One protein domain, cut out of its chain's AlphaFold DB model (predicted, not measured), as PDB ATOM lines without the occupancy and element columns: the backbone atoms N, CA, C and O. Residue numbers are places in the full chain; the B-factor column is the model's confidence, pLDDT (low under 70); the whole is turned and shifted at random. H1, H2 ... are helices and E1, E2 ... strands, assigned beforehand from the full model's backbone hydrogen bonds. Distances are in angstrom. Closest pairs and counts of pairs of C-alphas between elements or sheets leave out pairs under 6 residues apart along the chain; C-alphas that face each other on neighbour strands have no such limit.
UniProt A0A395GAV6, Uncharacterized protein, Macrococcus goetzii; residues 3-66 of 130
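This is residues 3 to 66 of the 130 residues of an uncharacterized protein of Macrococcus goetzii (UniProt A0A395GAV6). Two helices, H1 and H2, cross steeply to make the body, and a small two-stranded hairpin, E1 and E2, extends as an arm from one end, where residues 5 to 10 stick out free. The short H3 lies near the start of H1, and a long loop, residues 28 to 40, joins the two crossed helices. The printed part has 64 residues, with two strands and then three helices in the order E1, E2, H1, H2, H3; the sheet, E1 - E2, is antiparallel and the class is mostly helix. The whole is loose, with a radius of gyration of the C-alphas of 13.8 A, and spans 49 by 22 by 17 A, the arm adding to the length.

Look first at the hairpin of E1, residues 3 to 5, and E2, residues 8 to 12: N 3 and O 11 are 2.8 A apart, N 8 and O 5 2.9 A, both within hydrogen-bond range. Next find H1, residues 15 to 27, and H2, residues 41 to 57, which touch through residues 51 to 55 of H2 alone; their closest C-alphas, of Ser 22 and Ile 51, are 6.0 A apart. They run opposite ways at a steep tilt of 69 degrees, only just short of about perpendicular. H3, residues 63 to 66, is close to H1 but not clearly touching, the closest C-alphas being those of Asn 15 and Val 63, 6.0 A apart. H2 and H3 are apart, and E1 is apart from H1, H2 and H3. In H1 and H2 every O i to N i+4 pair is within hydrogen-bond range; H3 is too short for such a pair.

Find C-alpha 3 at (-0.952, 23.767, -4.090), where E1 begins its 6.9 A; E2 is 11.2 A long. H1 runs 18.3 A from C-alpha 15 at (-5.369, 9.674, -0.167), H2 24.0 A, and H3 5.4 A to C-alpha 66 at (-5.324, 18.446, 6.525).

The two C-alphas farthest apart, of Asp 6 and Asn 38, are 49.6 A apart. The printed part has no cut; the link from H1 to H2 is long and the other three are tight. Residues 36 to 38 have pLDDT under 70.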
ATOM      1  N   ILE A   3      -1.364  22.366  -4.130       86.69
ATOM      2  CA  ILE A   3      -0.952  23.767  -4.090       86.69
ATOM      3  C   ILE A   3       0.150  23.947  -5.124       86.69
ATOM      4  O   ILE A   3       1.153  23.228  -5.133       86.69
ATOM      5  N   THR A   4      -0.030  24.947  -5.978       91.06
ATOM      6  CA  THR A   4       0.947  25.321  -6.997       91.06
ATOM      7  C   THR A   4       1.405  26.758  -6.803       91.06
ATOM      8  O   THR A   4       0.580  27.627  -6.524       91.06
ATOM      9  N   PHE A   5       2.684  27.021  -7.043       88.69
ATOM     10  CA  PHE A   5       3.263  28.359  -7.136       88.69
ATOM     11  C   PHE A   5       3.991  28.479  -8.476       88.69
ATOM     12  O   PHE A   5       4.725  27.575  -8.859       88.69
ATOM     13  N   ASP A   6       3.712  29.534  -9.246       89.81
ATOM     14  CA  ASP A   6       4.247  29.723 -10.606       89.81
ATOM     15  C   ASP A   6       4.106  28.498 -11.526       89.81
ATOM     16  O   ASP A   6       4.995  28.147 -12.300       89.81
ATOM     17  N   LYS A   7       2.934  27.851 -11.462       91.00
ATOM     18  CA  LYS A   7       2.587  26.622 -12.207       91.00
ATOM     19  C   LYS A   7       3.411  25.390 -11.816       91.00
ATOM     20  O   LYS A   7       3.223  24.337 -12.420       91.00
ATOM     21  N   GLN A   8       4.288  25.497 -10.824       89.31
ATOM     22  CA  GLN A   8       4.987  24.365 -10.237       89.31
ATOM     23  C   GLN A   8       4.216  23.866  -9.024       89.31
ATOM     24  O   GLN A   8       3.760  24.650  -8.192       89.31
ATOM     25  N   GLU A   9       4.051  22.555  -8.930       89.44
ATOM     26  CA  GLU A   9       3.505  21.924  -7.737       89.44
ATOM     27  C   GLU A   9       4.499  22.057  -6.582       89.44
ATOM     28  O   GLU A   9       5.669  21.701  -6.720       89.44
ATOM     29  N   ILE A  10       4.031  22.594  -5.455       88.50
ATOM     30  CA  ILE A  10       4.849  22.775  -4.247       88.50
ATOM     31  C   ILE A  10       4.346  21.942  -3.066       88.50
ATOM     32  O   ILE A  10       5.062  21.768  -2.089       88.50
ATOM     33  N   PHE A  11       3.115  21.433  -3.148       88.06
ATOM     34  CA  PHE A  11       2.529  20.553  -2.146       88.06
ATOM     35  C   PHE A  11       1.351  19.780  -2.740       88.06
ATOM     36  O   PHE A  11       0.496  20.376  -3.401       88.06
ATOM     37  N   THR A  12       1.256  18.491  -2.416       89.56
ATOM     38  CA  THR A  12       0.093  17.660  -2.733       89.56
ATOM     39  C   THR A  12      -0.253  16.755  -1.561       89.56
ATOM     40  O   THR A  12       0.606  16.103  -0.973       89.56
ATOM     41  N   ALA A  13      -1.550  16.683  -1.273       91.44
ATOM     42  CA  ALA A  13      -2.152  15.665  -0.433       91.44
ATOM     43  C   ALA A  13      -3.106  14.808  -1.272       91.44
ATOM     44  O   ALA A  13      -4.026  15.337  -1.908       91.44
ATOM     45  N   ASP A  14      -2.906  13.496  -1.266       93.88
ATOM     46  CA  ASP A  14      -3.652  12.528  -2.066       93.88
ATOM     47  C   ASP A  14      -3.810  11.224  -1.274       93.88
ATOM     48  O   ASP A  14      -2.831  10.557  -0.938       93.88
ATOM     49  N   ASN A  15      -5.059  10.850  -0.985       93.50
ATOM     50  CA  ASN A  15      -5.369   9.674  -0.167       93.50
ATOM     51  C   ASN A  15      -4.904   8.363  -0.813       93.50
ATOM     52  O   ASN A  15      -4.526   7.435  -0.103       93.50
ATOM     53  N   ILE A  16      -4.940   8.269  -2.145       93.81
ATOM     54  CA  ILE A  16      -4.562   7.055  -2.872       93.81
ATOM     55  C   ILE A  16      -3.044   6.905  -2.838       93.81
ATOM     56  O   ILE A  16      -2.546   5.837  -2.493       93.81
ATOM     57  N   GLN A  17      -2.298   7.968  -3.148       93.38
ATOM     58  CA  GLN A  17      -0.832   7.941  -3.096       93.38
ATOM     59  C   GLN A  17      -0.318   7.713  -1.676       93.38
ATOM     60  O   GLN A  17       0.622   6.940  -1.482       93.38
ATOM     61  N   PHE A  18      -0.964   8.335  -0.689       94.62
ATOM     62  CA  PHE A  18      -0.670   8.096   0.717       94.62
ATOM     63  C   PHE A  18      -0.878   6.619   1.076       94.62
ATOM     64  O   PHE A  18       0.058   5.968   1.528       94.62
ATOM     65  N   ALA A  19      -2.053   6.049   0.778       94.38
ATOM     66  CA  ALA A  19      -2.356   4.646   1.076       94.38
ATOM     67  C   ALA A  19      -1.407   3.661   0.372       94.38
ATOM     68  O   ALA A  19      -0.945   2.697   0.986       94.38
ATOM     69  N   LEU A  20      -1.075   3.912  -0.900       95.12
ATOM     70  CA  LEU A  20      -0.118   3.094  -1.647       95.12
ATOM     71  C   LEU A  20       1.262   3.105  -0.986       95.12
ATOM     72  O   LEU A  20       1.884   2.047  -0.864       95.12
ATOM     73  N   LYS A  21       1.729   4.274  -0.530       95.31
ATOM     74  CA  LYS A  21       3.024   4.373   0.141       95.31
ATOM     75  C   LYS A  21       3.002   3.749   1.535       95.31
ATOM     76  O   LYS A  21       3.944   3.037   1.874       95.31
ATOM     77  N   SER A  22       1.935   3.943   2.306       94.12
ATOM     78  CA  SER A  22       1.754   3.285   3.605       94.12
ATOM     79  C   SER A  22       1.869   1.766   3.482       94.12
ATOM     80  O   SER A  22       2.627   1.136   4.217       94.12
ATOM     81  N   PHE A  23       1.203   1.184   2.481       93.81
ATOM     82  CA  PHE A  23       1.260  -0.252   2.205       93.81
ATOM     83  C   PHE A  23       2.652  -0.730   1.754       93.81
ATOM     84  O   PHE A  23       3.082  -1.835   2.090       93.81
ATOM     85  N   GLU A  24       3.376   0.087   0.988       95.62
ATOM     86  CA  GLU A  24       4.765  -0.192   0.610       95.62
ATOM     87  C   GLU A  24       5.680  -0.257   1.845       95.62
ATOM     88  O   GLU A  24       6.447  -1.211   1.986       95.62
ATOM     89  N   LEU A  25       5.578   0.721   2.752       94.25
ATOM     90  CA  LEU A  25       6.385   0.786   3.976       94.25
ATOM     91  C   LEU A  25       6.052  -0.348   4.950       94.25
ATOM     92  O   LEU A  25       6.960  -0.950   5.529       94.25
ATOM     93  N   GLU A  26       4.773  -0.700   5.079       92.06
ATOM     94  CA  GLU A  26       4.342  -1.865   5.853       92.06
ATOM     95  C   GLU A  26       5.009  -3.148   5.337       92.06
ATOM     96  O   GLU A  26       5.587  -3.911   6.114       92.06
ATOM     97  N   LYS A  27       5.019  -3.364   4.014       92.12
ATOM     98  CA  LYS A  27       5.708  -4.512   3.397       92.12
ATOM     99  C   LYS A  27       7.219  -4.501   3.612       92.12
ATOM    100  O   LYS A  27       7.830  -5.568   3.660       92.12
ATOM    101  N   GLN A  28       7.820  -3.321   3.727       94.31
ATOM    102  CA  GLN A  28       9.238  -3.154   4.059       94.31
ATOM    103  C   GLN A  28       9.526  -3.382   5.553       94.31
ATOM    104  O   GLN A  28      10.688  -3.410   5.961       94.31
ATOM    105  N   GLY A  29       8.493  -3.608   6.370       91.25
ATOM    106  CA  GLY A  29       8.615  -3.911   7.791       91.25
ATOM    107  C   GLY A  29       8.766  -2.677   8.678       91.25
ATOM    108  O   GLY A  29       9.221  -2.817   9.815       91.25
ATOM    109  N   VAL A  30       8.410  -1.486   8.185       92.44
ATOM    110  CA  VAL A  30       8.341  -0.275   9.014       92.44
ATOM    111  C   VAL A  30       7.295  -0.484  10.111       92.44
ATOM    112  O   VAL A  30       6.185  -0.937   9.839       92.44
ATOM    113  N   GLY A  31       7.666  -0.209  11.364       86.50
ATOM    114  CA  GLY A  31       6.784  -0.376  12.522       86.50
ATOM    115  C   GLY A  31       6.437  -1.828  12.865       86.50
ATOM    116  O   GLY A  31       5.515  -2.058  13.645       86.50
ATOM    117  N   LYS A  32       7.141  -2.831  12.318       88.25
ATOM    118  CA  LYS A  32       6.841  -4.261  12.546       88.25
ATOM    119  C   LYS A  32       6.770  -4.659  14.025       88.25
ATOM    120  O   LYS A  32       6.040  -5.576  14.382       88.25
ATOM    121  N   GLU A  33       7.510  -3.980  14.895       85.00
ATOM    122  CA  GLU A  33       7.502  -4.164  16.349       85.00
ATOM    123  C   GLU A  33       6.152  -3.815  17.000       85.00
ATOM    124  O   GLU A  33       5.830  -4.311  18.085       85.00
ATOM    125  N   TYR A  34       5.351  -3.004  16.310       82.88
ATOM    126  CA  TYR A  34       4.017  -2.573  16.702       82.88
ATOM    127  C   TYR A  34       2.913  -3.288  15.921       82.88
ATOM    128  O   TYR A  34       1.746  -2.992  16.155       82.88
ATOM    129  N   GLN A  35       3.239  -4.250  15.043       75.81
ATOM    130  CA  GLN A  35       2.214  -4.969  14.286       75.81
ATOM    131  C   GLN A  35       1.160  -5.570  15.232       75.81
ATOM    132  O   GLN A  35       1.502  -6.317  16.164       75.81
ATOM    133  N   PRO A  36      -0.128  -5.246  15.024       69.81
ATOM    134  CA  PRO A  36      -1.178  -5.624  15.949       69.81
ATOM    135  C   PRO A  36      -1.516  -7.103  15.771       69.81
ATOM    136  O   PRO A  36      -2.350  -7.481  14.959       69.81
ATOM    137  N   PHE A  37      -0.871  -7.969  16.553       65.62
ATOM    138  CA  PHE A  37      -1.204  -9.397  16.549       65.62
ATOM    139  C   PHE A  37      -2.508  -9.700  17.322       65.62
ATOM    140  O   PHE A  37      -3.128 -10.722  17.068       65.62
ATOM    141  N   ASN A  38      -2.955  -8.811  18.228       66.88
ATOM    142  CA  ASN A  38      -4.040  -9.083  19.192       66.88
ATOM    143  C   ASN A  38      -5.035  -7.917  19.426       66.88
ATOM    144  O   ASN A  38      -5.530  -7.784  20.542       66.88
ATOM    145  N   TRP A  39      -5.336  -7.072  18.430       72.19
ATOM    146  CA  TRP A  39      -6.250  -5.915  18.606       72.19
ATOM    147  C   TRP A  39      -5.887  -5.016  19.810       72.19
ATOM    148  O   TRP A  39      -6.751  -4.507  20.512       72.19
ATOM    149  N   ASP A  40      -4.591  -4.878  20.099       86.75
ATOM    150  CA  ASP A  40      -4.102  -3.960  21.128       86.75
ATOM    151  C   ASP A  40      -4.140  -2.544  20.551       86.75
ATOM    152  O   ASP A  40      -3.262  -2.182  19.765       86.75
ATOM    153  N   ASP A  41      -5.157  -1.770  20.932       85.69
ATOM    154  CA  ASP A  41      -5.400  -0.409  20.438       85.69
ATOM    155  C   ASP A  41      -4.142   0.469  20.503       85.69
ATOM    156  O   ASP A  41      -3.841   1.199  19.564       85.69
ATOM    157  N   LYS A  42      -3.321   0.342  21.556       86.62
ATOM    158  CA  LYS A  42      -2.089   1.141  21.675       86.62
ATOM    159  C   LYS A  42      -1.051   0.771  20.626       86.62
ATOM    160  O   LYS A  42      -0.291   1.629  20.182       86.62
ATOM    161  N   LYS A  43      -0.963  -0.512  20.276       87.00
ATOM    162  CA  LYS A  43      -0.054  -0.978  19.226       87.00
ATOM    163  C   LYS A  43      -0.570  -0.613  17.845       87.00
ATOM    164  O   LYS A  43       0.247  -0.256  17.009       87.00
ATOM    165  N   ILE A  44      -1.888  -0.647  17.639       86.62
ATOM    166  CA  ILE A  44      -2.526  -0.157  16.411       86.62
ATOM    167  C   ILE A  44      -2.179   1.323  16.215       86.62
ATOM    168  O   ILE A  44      -1.551   1.658  15.214       86.62
ATOM    169  N   ASP A  45      -2.451   2.172  17.209       88.62
ATOM    170  CA  ASP A  45      -2.153   3.608  17.149       88.62
ATOM    171  C   ASP A  45      -0.670   3.878  16.865       88.62
ATOM    172  O   ASP A  45      -0.316   4.739  16.057       88.62
ATOM    173  N   LEU A  46       0.225   3.142  17.531       90.12
ATOM    174  CA  LEU A  46       1.662   3.335  17.369       90.12
ATOM    175  C   LEU A  46       2.163   2.842  16.007       90.12
ATOM    176  O   LEU A  46       3.037   3.479  15.417       90.12
ATOM    177  N   PHE A  47       1.597   1.754  15.488       90.75
ATOM    178  CA  PHE A  47       1.874   1.256  14.146       90.75
ATOM    179  C   PHE A  47       1.423   2.260  13.081       90.75
ATOM    180  O   PHE A  47       2.235   2.682  12.257       90.75
ATOM    181  N   GLU A  48       0.166   2.707  13.145       89.50
ATOM    182  CA  GLU A  48      -0.399   3.675  12.201       89.50
ATOM    183  C   GLU A  48       0.358   5.002  12.234       89.50
ATOM    184  O   GLU A  48       0.710   5.539  11.183       89.50
ATOM    185  N   LYS A  49       0.695   5.495  13.433       90.12
ATOM    186  CA  LYS A  49       1.544   6.676  13.599       90.12
ATOM    187  C   LYS A  49       2.925   6.483  12.976       90.12
ATOM    188  O   LYS A  49       3.382   7.363  12.262       90.12
ATOM    189  N   THR A  50       3.582   5.349  13.219       92.56
ATOM    190  CA  THR A  50       4.931   5.091  12.684       92.56
ATOM    191  C   THR A  50       4.931   5.085  11.157       92.56
ATOM    192  O   THR A  50       5.816   5.673  10.535       92.56
ATOM    193  N   ILE A  51       3.927   4.452  10.545       92.88
ATOM    194  CA  ILE A  51       3.761   4.461   9.091       92.88
ATOM    195  C   ILE A  51       3.474   5.881   8.601       92.88
ATOM    196  O   ILE A  51       4.163   6.344   7.696       92.88
ATOM    197  N   ARG A  52       2.518   6.590   9.213       90.69
ATOM    198  CA  ARG A  52       2.180   7.969   8.842       90.69
ATOM    199  C   ARG A  52       3.399   8.883   8.877       90.69
ATOM    200  O   ARG A  52       3.705   9.488   7.855       90.69
ATOM    201  N   ASP A  53       4.105   8.936  10.004       88.88
ATOM    202  CA  ASP A  53       5.256   9.820  10.196       88.88
ATOM    203  C   ASP A  53       6.348   9.528   9.137       88.88
ATOM    204  O   ASP A  53       7.005  10.441   8.637       88.88
ATOM    205  N   ALA A  54       6.510   8.263   8.724       91.25
ATOM    206  CA  ALA A  54       7.441   7.873   7.664       91.25
ATOM    207  C   ALA A  54       6.976   8.277   6.249       91.25
ATOM    208  O   ALA A  54       7.804   8.677   5.430       91.25
ATOM    209  N   VAL A  55       5.675   8.193   5.946       91.56
ATOM    210  CA  VAL A  55       5.114   8.672   4.667       91.56
ATOM    211  C   VAL A  55       5.214  10.198   4.571       91.56
ATOM    212  O   VAL A  55       5.613  10.730   3.532       91.56
ATOM    213  N   GLU A  56       4.915  10.899   5.662       87.38
ATOM    214  CA  GLU A  56       4.962  12.363   5.742       87.38
ATOM    215  C   GLU A  56       6.396  12.896   5.670       87.38
ATOM    216  O   GLU A  56       6.637  13.897   4.999       87.38
ATOM    217  N   ALA A  57       7.382  12.170   6.212       84.38
ATOM    218  CA  ALA A  57       8.800  12.484   6.021       84.38
ATOM    219  C   ALA A  57       9.258  12.424   4.545       84.38
ATOM    220  O   ALA A  57      10.252  13.057   4.175       84.38
ATOM    221  N   GLU A  58       8.543  11.695   3.676       86.31
ATOM    222  CA  GLU A  58       8.738  11.734   2.217       86.31
ATOM    223  C   GLU A  58       7.969  12.879   1.528       86.31
ATOM    224  O   GLU A  58       8.025  13.008   0.304       86.31
ATOM    225  N   GLY A  59       7.256  13.717   2.283       83.88
ATOM    226  CA  GLY A  59       6.431  14.809   1.768       83.88
ATOM    227  C   GLY A  59       5.113  14.350   1.144       83.88
ATOM    228  O   GLY A  59       4.558  15.062   0.306       83.88
ATOM    229  N   LYS A  60       4.619  13.159   1.504       88.25
ATOM    230  CA  LYS A  60       3.333  12.628   1.035       88.25
ATOM    231  C   LYS A  60       2.300  12.735   2.145       88.25
ATOM    232  O   LYS A  60       2.515  12.244   3.245       88.25
ATOM    233  N   TYR A  61       1.150  13.313   1.822       90.00
ATOM    234  CA  TYR A  61       0.109  13.607   2.802       90.00
ATOM    235  C   TYR A  61      -1.231  13.030   2.370       90.00
ATOM    236  O   TYR A  61      -1.551  12.996   1.179       90.00
ATOM    237  N   ALA A  62      -2.040  12.612   3.338       90.75
ATOM    238  CA  ALA A  62      -3.448  12.340   3.105       90.75
ATOM    239  C   ALA A  62      -4.266  13.631   3.232       90.75
ATOM    240  O   ALA A  62      -3.936  14.521   4.011       90.75
ATOM    241  N   VAL A  63      -5.368  13.734   2.490       89.62
ATOM    242  CA  VAL A  63      -6.265  14.898   2.545       89.62
ATOM    243  C   VAL A  63      -6.916  15.032   3.920       89.62
ATOM    244  O   VAL A  63      -7.066  16.145   4.403       89.62
ATOM    245  N   TYR A  64      -7.268  13.920   4.566       85.44
ATOM    246  CA  TYR A  64      -7.883  13.937   5.897       85.44
ATOM    247  C   TYR A  64      -6.894  14.305   7.018       85.44
ATOM    248  O   TYR A  64      -7.322  14.694   8.094       85.44
ATOM    249  N   HIS A  65      -5.577  14.274   6.772       81.06
ATOM    250  CA  HIS A  65      -4.599  14.854   7.708       81.06
ATOM    251  C   HIS A  65      -4.564  16.388   7.642       81.06
ATOM    252  O   HIS A  65      -3.950  17.030   8.486       81.06
ATOM    253  N   LEU A  66      -5.230  16.993   6.653       83.12
ATOM    254  CA  LEU A  66      -5.324  18.446   6.525       83.12
ATOM    255  C   LEU A  66      -6.485  19.041   7.319       83.12
ATOM    256  O   LEU A  66      -6.674  20.250   7.276       83.12
TER     257      LEU A  66